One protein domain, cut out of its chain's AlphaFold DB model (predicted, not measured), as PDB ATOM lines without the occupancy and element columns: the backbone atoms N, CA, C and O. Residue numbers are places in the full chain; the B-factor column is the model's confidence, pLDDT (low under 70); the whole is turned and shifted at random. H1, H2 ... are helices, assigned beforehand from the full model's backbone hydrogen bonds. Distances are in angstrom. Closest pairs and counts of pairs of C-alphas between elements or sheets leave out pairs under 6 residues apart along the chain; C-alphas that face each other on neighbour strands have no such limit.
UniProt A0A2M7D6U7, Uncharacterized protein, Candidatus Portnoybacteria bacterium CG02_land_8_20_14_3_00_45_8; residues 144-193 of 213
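What this domain is: This is residues 144 to 193 of the 213 residues of an uncharacterized protein of Candidatus Portnoybacteria bacterium CG02_land_8_20_14_3_00_45_8 (UniProt A0A2M7D6U7). Two short helices, H1 and H2, form a hairpin that packs across one long helix, H3, H2 at its start and H1 near its middle. The other end sticks out: residues 186 to 191, of which 186 to 189 belong to H3. The 50 printed residues, all helix in class with no named strand, hold H1, H2 and H3 in that order. The whole is compact, radius of gyration of the C-alphas 10.9 A, yet elongated, spanning 33 by 19 by 14 A.

How they stand to each other: H1, residues 144 to 155, and H2, residues 160 to 167, form a helical hairpin and touch, H1 with residues 149 to 153 alone; the closest C-alphas, of Ile 149 and Ile 163, are 7.1 A apart. They run opposite ways at a shallow tilt of 34.6 degrees, only just short of steep. H3, residues 171 to 189, touches H2 with residues 171 to 175 alone, about perpendicular at 86 degrees; the closest C-alphas, of Ala 164 and Asp 171, are 5.6 A apart. Residues 177 to 182 of H3 touch residues 146 to 150 of H1, about perpendicular at 88 degrees; the closest C-alphas, of Tyr 146 and Ala 181, are 4.7 A apart. Every O i to N i+4 pair in H1, H2 and H3 is within hydrogen-bond range.

Where its parts are: H1 begins at C-alpha 144, (-4.309, 31.259, 38.129), and is 15.6 A long; H2 is 10.3 A. H3, 26.7 A, ends at C-alpha 189, (7.123, 18.637, 40.012).

The domain as a whole: The C-alphas farthest apart, of Gln 165 and Gly 191, are 32.7 A apart. The printed part has no cut, and both links are tight. Residues 192 to 193 have pLDDT under 70.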
ATOM      1  N   GLU A 144      -4.604  30.155  39.052       86.75
ATOM      2  CA  GLU A 144      -4.309  31.259  38.129       86.75
ATOM      3  C   GLU A 144      -3.296  32.260  38.697       86.75
ATOM      4  O   GLU A 144      -2.308  32.570  38.039       86.75
ATOM      5  N   ASP A 145      -3.487  32.695  39.943       89.25
ATOM      6  CA  ASP A 145      -2.620  33.684  40.589       89.25
ATOM      7  C   ASP A 145      -1.192  33.159  40.812       89.25
ATOM      8  O   ASP A 145      -0.218  33.894  40.632       89.25
ATOM      9  N   TYR A 146      -1.042  31.881  41.176       92.00
ATOM     10  CA  TYR A 146       0.262  31.228  41.323       92.00
ATOM     11  C   TYR A 146       0.945  31.014  39.976       92.00
ATOM     12  O   TYR A 146       2.163  31.164  39.875       92.00
ATOM     13  N   ARG A 147       0.181  30.682  38.937       91.69
ATOM     14  CA  ARG A 147       0.710  30.546  37.581       91.69
ATOM     15  C   ARG A 147       1.229  31.887  37.067       91.69
ATOM     16  O   ARG A 147       2.372  31.959  36.617       91.69
ATOM     17  N   ASP A 148       0.421  32.935  37.190       92.75
ATOM     18  CA  ASP A 148       0.735  34.282  36.713       92.75
ATOM     19  C   ASP A 148       1.998  34.827  37.367       92.75
ATOM     20  O   ASP A 148       2.938  35.225  36.678       92.75
ATOM     21  N   ILE A 149       2.076  34.765  38.699       95.19
ATOM     22  CA  ILE A 149       3.223  35.312  39.422       95.19
ATOM     23  C   ILE A 149       4.529  34.572  39.105       95.19
ATOM     24  O   ILE A 149       5.591  35.196  39.071       95.19
ATOM     25  N   VAL A 150       4.472  33.260  38.849       92.31
ATOM     26  CA  VAL A 150       5.649  32.476  38.454       92.31
ATOM     27  C   VAL A 150       6.100  32.860  37.048       92.31
ATOM     28  O   VAL A 150       7.291  33.109  36.856       92.31
ATOM     29  N   ILE A 151       5.173  32.962  36.089       91.38
ATOM     30  CA  ILE A 151       5.494  33.376  34.717       91.38
ATOM     31  C   ILE A 151       6.112  34.775  34.731       91.38
ATOM     32  O   ILE A 151       7.230  34.962  34.250       91.38
ATOM     33  N   TRP A 152       5.451  35.743  35.366       94.44
ATOM     34  CA  TRP A 152       5.939  37.119  35.395       94.44
ATOM     35  C   TRP A 152       7.298  37.243  36.071       94.44
ATOM     36  O   TRP A 152       8.164  37.972  35.593       94.44
ATOM     37  N   ARG A 153       7.516  36.518  37.174       94.25
ATOM     38  CA  ARG A 153       8.770  36.623  37.919       94.25
ATOM     39  C   ARG A 153       9.942  35.941  37.222       94.25
ATOM     40  O   ARG A 153      11.042  36.486  37.271       94.25
ATOM     41  N   TYR A 154       9.736  34.757  36.647       90.06
ATOM     42  CA  TYR A 154      10.838  33.897  36.196       90.06
ATOM     43  C   TYR A 154      10.982  33.789  34.683       90.06
ATOM     44  O   TYR A 154      12.101  33.620  34.216       90.06
ATOM     45  N   LEU A 155       9.893  33.885  33.918       86.00
ATOM     46  CA  LEU A 155       9.960  33.847  32.452       86.00
ATOM     47  C   LEU A 155      10.100  35.256  31.877       86.00
ATOM     48  O   LEU A 155      10.785  35.465  30.882       86.00
ATOM     49  N   ASP A 156       9.452  36.213  32.531       87.88
ATOM     50  CA  ASP A 156       9.410  37.608  32.113       87.88
ATOM     51  C   ASP A 156      10.338  38.508  32.950       87.88
ATOM     52  O   ASP A 156      10.514  39.684  32.627       87.88
ATOM     53  N   GLU A 157      10.970  37.980  33.999       91.31
ATOM     54  CA  GLU A 157      11.951  38.696  34.831       91.31
ATOM     55  C   GLU A 157      11.413  40.006  35.446       91.31
ATOM     56  O   GLU A 157      12.154  40.962  35.669       91.31
ATOM     57  N   MET A 158      10.109  40.075  35.728       93.25
ATOM     58  CA  MET A 158       9.480  41.262  36.312       93.25
ATOM     59  C   MET A 158       9.898  41.476  37.764       93.25
ATOM     60  O   MET A 158      10.100  40.531  38.542       93.25
ATOM     61  N   GLU A 159       9.983  42.743  38.163       94.44
ATOM     62  CA  GLU A 159      10.188  43.092  39.562       94.44
ATOM     63  C   GLU A 159       8.906  42.896  40.380       94.44
ATOM     64  O   GLU A 159       7.786  43.055  39.895       94.44
ATOM     65  N   ILE A 160       9.071  42.630  41.680       93.12
ATOM     66  CA  ILE A 160       7.954  42.474  42.628       93.12
ATOM     67  C   ILE A 160       7.011  43.682  42.601       93.12
ATOM     68  O   ILE A 160       5.802  43.502  42.695       93.12
ATOM     69  N   LYS A 161       7.548  44.893  42.421       91.56
ATOM     70  CA  LYS A 161       6.762  46.132  42.342       91.56
ATOM     71  C   LYS A 161       5.858  46.183  41.113       91.56
ATOM     72  O   LYS A 161       4.740  46.675  41.194       91.56
ATOM     73  N   GLU A 162       6.333  45.689  39.971       89.69
ATOM     74  CA  GLU A 162       5.535  45.655  38.743       89.69
ATOM     75  C   GLU A 162       4.424  44.611  38.864       89.69
ATOM     76  O   GLU A 162       3.273  44.882  38.538       89.69
ATOM     77  N   ILE A 163       4.755  43.442  39.416       93.06
ATOM     78  CA  ILE A 163       3.788  42.379  39.705       93.06
ATOM     79  C   ILE A 163       2.720  42.874  40.692       93.06
ATOM     80  O   ILE A 163       1.533  42.644  40.480       93.06
ATOM     81  N   ALA A 164       3.121  43.593  41.741       91.31
ATOM     82  CA  ALA A 164       2.218  44.201  42.716       91.31
ATOM     83  C   ALA A 164       1.205  45.148  42.064       91.31
ATOM     84  O   ALA A 164       0.029  45.123  42.423       91.31
ATOM     85  N   GLN A 165       1.636  45.917  41.061       89.12
ATOM     86  CA  GLN A 165       0.747  46.779  40.283       89.12
ATOM     87  C   GLN A 165      -0.245  45.977  39.435       89.12
ATOM     88  O   GLN A 165      -1.420  46.322  39.429       89.12
ATOM     89  N   ILE A 166       0.194  44.902  38.770       90.25
ATOM     90  CA  ILE A 166      -0.703  44.056  37.961       90.25
ATOM     91  C   ILE A 166      -1.748  43.355  38.837       90.25
ATOM     92  O   ILE A 166      -2.912  43.246  38.458       90.25
ATOM     93  N   MET A 167      -1.325  42.842  39.996       87.56
ATOM     94  CA  MET A 167      -2.188  42.077  40.902       87.56
ATOM     95  C   MET A 167      -3.020  42.948  41.841       87.56
ATOM     96  O   MET A 167      -3.841  42.399  42.572       87.56
ATOM     97  N   GLU A 168      -2.776  44.260  41.860       87.88
ATOM     98  CA  GLU A 168      -3.379  45.206  42.805       87.88
ATOM     99  C   GLU A 168      -3.166  44.773  44.270       87.88
ATOM    100  O   GLU A 168      -4.073  44.781  45.100       87.88
ATOM    101  N   LYS A 169      -1.935  44.356  44.595       89.25
ATOM    102  CA  LYS A 169      -1.527  43.868  45.927       89.25
ATOM    103  C   LYS A 169      -0.316  44.644  46.439       89.25
ATOM    104  O   LYS A 169       0.380  45.306  45.678       89.25
ATOM    105  N   SER A 170      -0.024  44.542  47.735       93.38
ATOM    106  CA  SER A 170       1.221  45.083  48.296       93.38
ATOM    107  C   SER A 170       2.435  44.230  47.909       93.38
ATOM    108  O   SER A 170       2.321  43.012  47.755       93.38
ATOM    109  N   ASP A 171       3.627  44.835  47.844       93.88
ATOM    110  CA  ASP A 171       4.894  44.116  47.629       93.88
ATOM    111  C   ASP A 171       5.067  42.935  48.604       93.88
ATOM    112  O   ASP A 171       5.571  41.875  48.231       93.88
ATOM    113  N   GLY A 172       4.649  43.113  49.864       93.62
ATOM    114  CA  GLY A 172       4.685  42.068  50.887       93.62
ATOM    115  C   GLY A 172       3.770  40.894  50.545       93.62
ATOM    116  O   GLY A 172       4.216  39.746  50.559       93.62
ATOM    117  N   ALA A 173       2.523  41.176  50.156       92.56
ATOM    118  CA  ALA A 173       1.568  40.155  49.735       92.56
ATOM    119  C   ALA A 173       2.056  39.393  48.492       92.56
ATOM    120  O   ALA A 173       1.952  38.169  48.447       92.56
ATOM    121  N   VAL A 174       2.667  40.084  47.525       94.81
ATOM    122  CA  VAL A 174       3.260  39.459  46.330       94.81
ATOM    123  C   VAL A 174       4.407  38.513  46.694       94.81
ATOM    124  O   VAL A 174       4.479  37.412  46.158       94.81
ATOM    125  N   ARG A 175       5.291  38.883  47.630       93.81
ATOM    126  CA  ARG A 175       6.382  37.991  48.081       93.81
ATOM    127  C   ARG A 175       5.852  36.723  48.744       93.81
ATOM    128  O   ARG A 175       6.366  35.638  48.476       93.81
ATOM    129  N   VAL A 176       4.825  36.857  49.585       95.25
ATOM    130  CA  VAL A 176       4.161  35.709  50.218       95.25
ATOM    131  C   VAL A 176       3.521  34.819  49.154       95.25
ATOM    132  O   VAL A 176       3.746  33.609  49.157       95.25
ATOM    133  N   LEU A 177       2.790  35.414  48.210       92.69
ATOM    134  CA  LEU A 177       2.150  34.696  47.112       92.69
ATOM    135  C   LEU A 177       3.176  33.936  46.262       92.69
ATOM    136  O   LEU A 177       2.992  32.751  46.002       92.69
ATOM    137  N   LEU A 178       4.292  34.578  45.911       94.19
ATOM    138  CA  LEU A 178       5.380  33.965  45.151       94.19
ATOM    139  C   LEU A 178       5.994  32.778  45.904       94.19
ATOM    140  O   LEU A 178       6.233  31.727  45.314       94.19
ATOM    141  N   SER A 179       6.225  32.916  47.213       93.19
ATOM    142  CA  SER A 179       6.749  31.824  48.042       93.19
ATOM    143  C   SER A 179       5.805  30.619  48.065       93.19
ATOM    144  O   SER A 179       6.256  29.471  47.992       93.19
ATOM    145  N   ARG A 180       4.492  30.864  48.160       92.06
ATOM    146  CA  ARG A 180       3.469  29.808  48.118       92.06
ATOM    147  C   ARG A 180       3.392  29.164  46.736       92.06
ATOM    148  O   ARG A 180       3.426  27.939  46.650       92.06
ATOM    149  N   ALA A 181       3.397  29.967  45.673       92.00
ATOM    150  CA  ALA A 181       3.394  29.496  44.292       92.00
ATOM    151  C   ALA A 181       4.589  28.577  43.997       92.00
ATOM    152  O   ALA A 181       4.414  27.504  43.428       92.00
ATOM    153  N   LEU A 182       5.791  28.936  44.461       91.38
ATOM    154  CA  LEU A 182       6.995  28.107  44.318       91.38
ATOM    155  C   LEU A 182       6.923  26.804  45.113       91.38
ATOM    156  O   LEU A 182       7.359  25.759  44.632       91.38
ATOM    157  N   SER A 183       6.370  26.856  46.325       89.12
ATOM    158  CA  SER A 183       6.172  25.659  47.148       89.12
ATOM    159  C   SER A 183       5.195  24.693  46.476       89.12
ATOM    160  O   SER A 183       5.445  23.488  46.433       89.12
ATOM    161  N   ASN A 184       4.122  25.230  45.889       87.00
ATOM    162  CA  ASN A 184       3.143  24.455  45.142       87.00
ATOM    163  C   ASN A 184       3.756  23.882  43.851       87.00
ATOM    164  O   ASN A 184       3.692  22.682  43.614       87.00
ATOM    165  N   LEU A 185       4.488  24.690  43.081       87.06
ATOM    166  CA  LEU A 185       5.180  24.218  41.881       87.06
ATOM    167  C   LEU A 185       6.163  23.083  42.195       87.06
ATOM    168  O   LEU A 185       6.184  22.073  41.496       87.06
ATOM    169  N   LYS A 186       6.931  23.196  43.285       85.81
ATOM    170  CA  LYS A 186       7.837  22.131  43.735       85.81
ATOM    171  C   LYS A 186       7.087  20.836  44.053       85.81
ATOM    172  O   LYS A 186       7.544  19.762  43.672       85.81
ATOM    173  N   GLY A 187       5.948  20.919  44.735       85.31
ATOM    174  CA  GLY A 187       5.137  19.739  45.025       85.31
ATOM    175  C   GLY A 187       4.534  19.111  43.763       85.31
ATOM    176  O   GLY A 187       4.527  17.888  43.650       85.31
ATOM    177  N   VAL A 188       4.124  19.921  42.780       84.12
ATOM    178  CA  VAL A 188       3.651  19.446  41.470       84.12
ATOM    179  C   VAL A 188       4.756  18.693  40.723       84.12
ATOM    180  O   VAL A 188       4.512  17.595  40.226       84.12
ATOM    181  N   LEU A 189       5.970  19.251  40.681       81.62
ATOM    182  CA  LEU A 189       7.123  18.637  40.012       81.62
ATOM    183  C   LEU A 189       7.578  17.339  40.696       81.62
ATOM    184  O   LEU A 189       8.017  16.411  40.025       81.62
ATOM    185  N   ASN A 190       7.424  17.247  42.018       82.19
ATOM    186  CA  ASN A 190       7.746  16.042  42.783       82.19
ATOM    187  C   ASN A 190       6.628  14.982  42.767       82.19
ATOM    188  O   ASN A 190       6.793  13.929  43.381       82.19
ATOM    189  N   GLY A 191       5.480  15.255  42.131       74.12
ATOM    190  CA  GLY A 191       4.312  14.363  42.148       74.12
ATOM    191  C   GLY A 191       3.632  14.247  43.520       74.12
ATOM    192  O   GLY A 191       2.984  13.244  43.796       74.12
ATOM    193  N   GLN A 192       3.808  15.244  44.392       62.84
ATOM    194  CA  GLN A 192       3.365  15.245  45.794       62.84
ATOM    195  C   GLN A 192       2.099  16.080  46.053       62.84
ATOM    196  O   GLN A 192       1.642  16.134  47.191       62.84
ATOM    197  N   LEU A 193       1.541  16.750  45.039       56.56
ATOM    198  CA  LEU A 193       0.341  17.580  45.179       56.56
ATOM    199  C   LEU A 193      -0.776  17.114  44.242       56.56
ATOM    200  O   LEU A 193      -0.608  17.124  43.021       56.56
TER     201      LEU A 193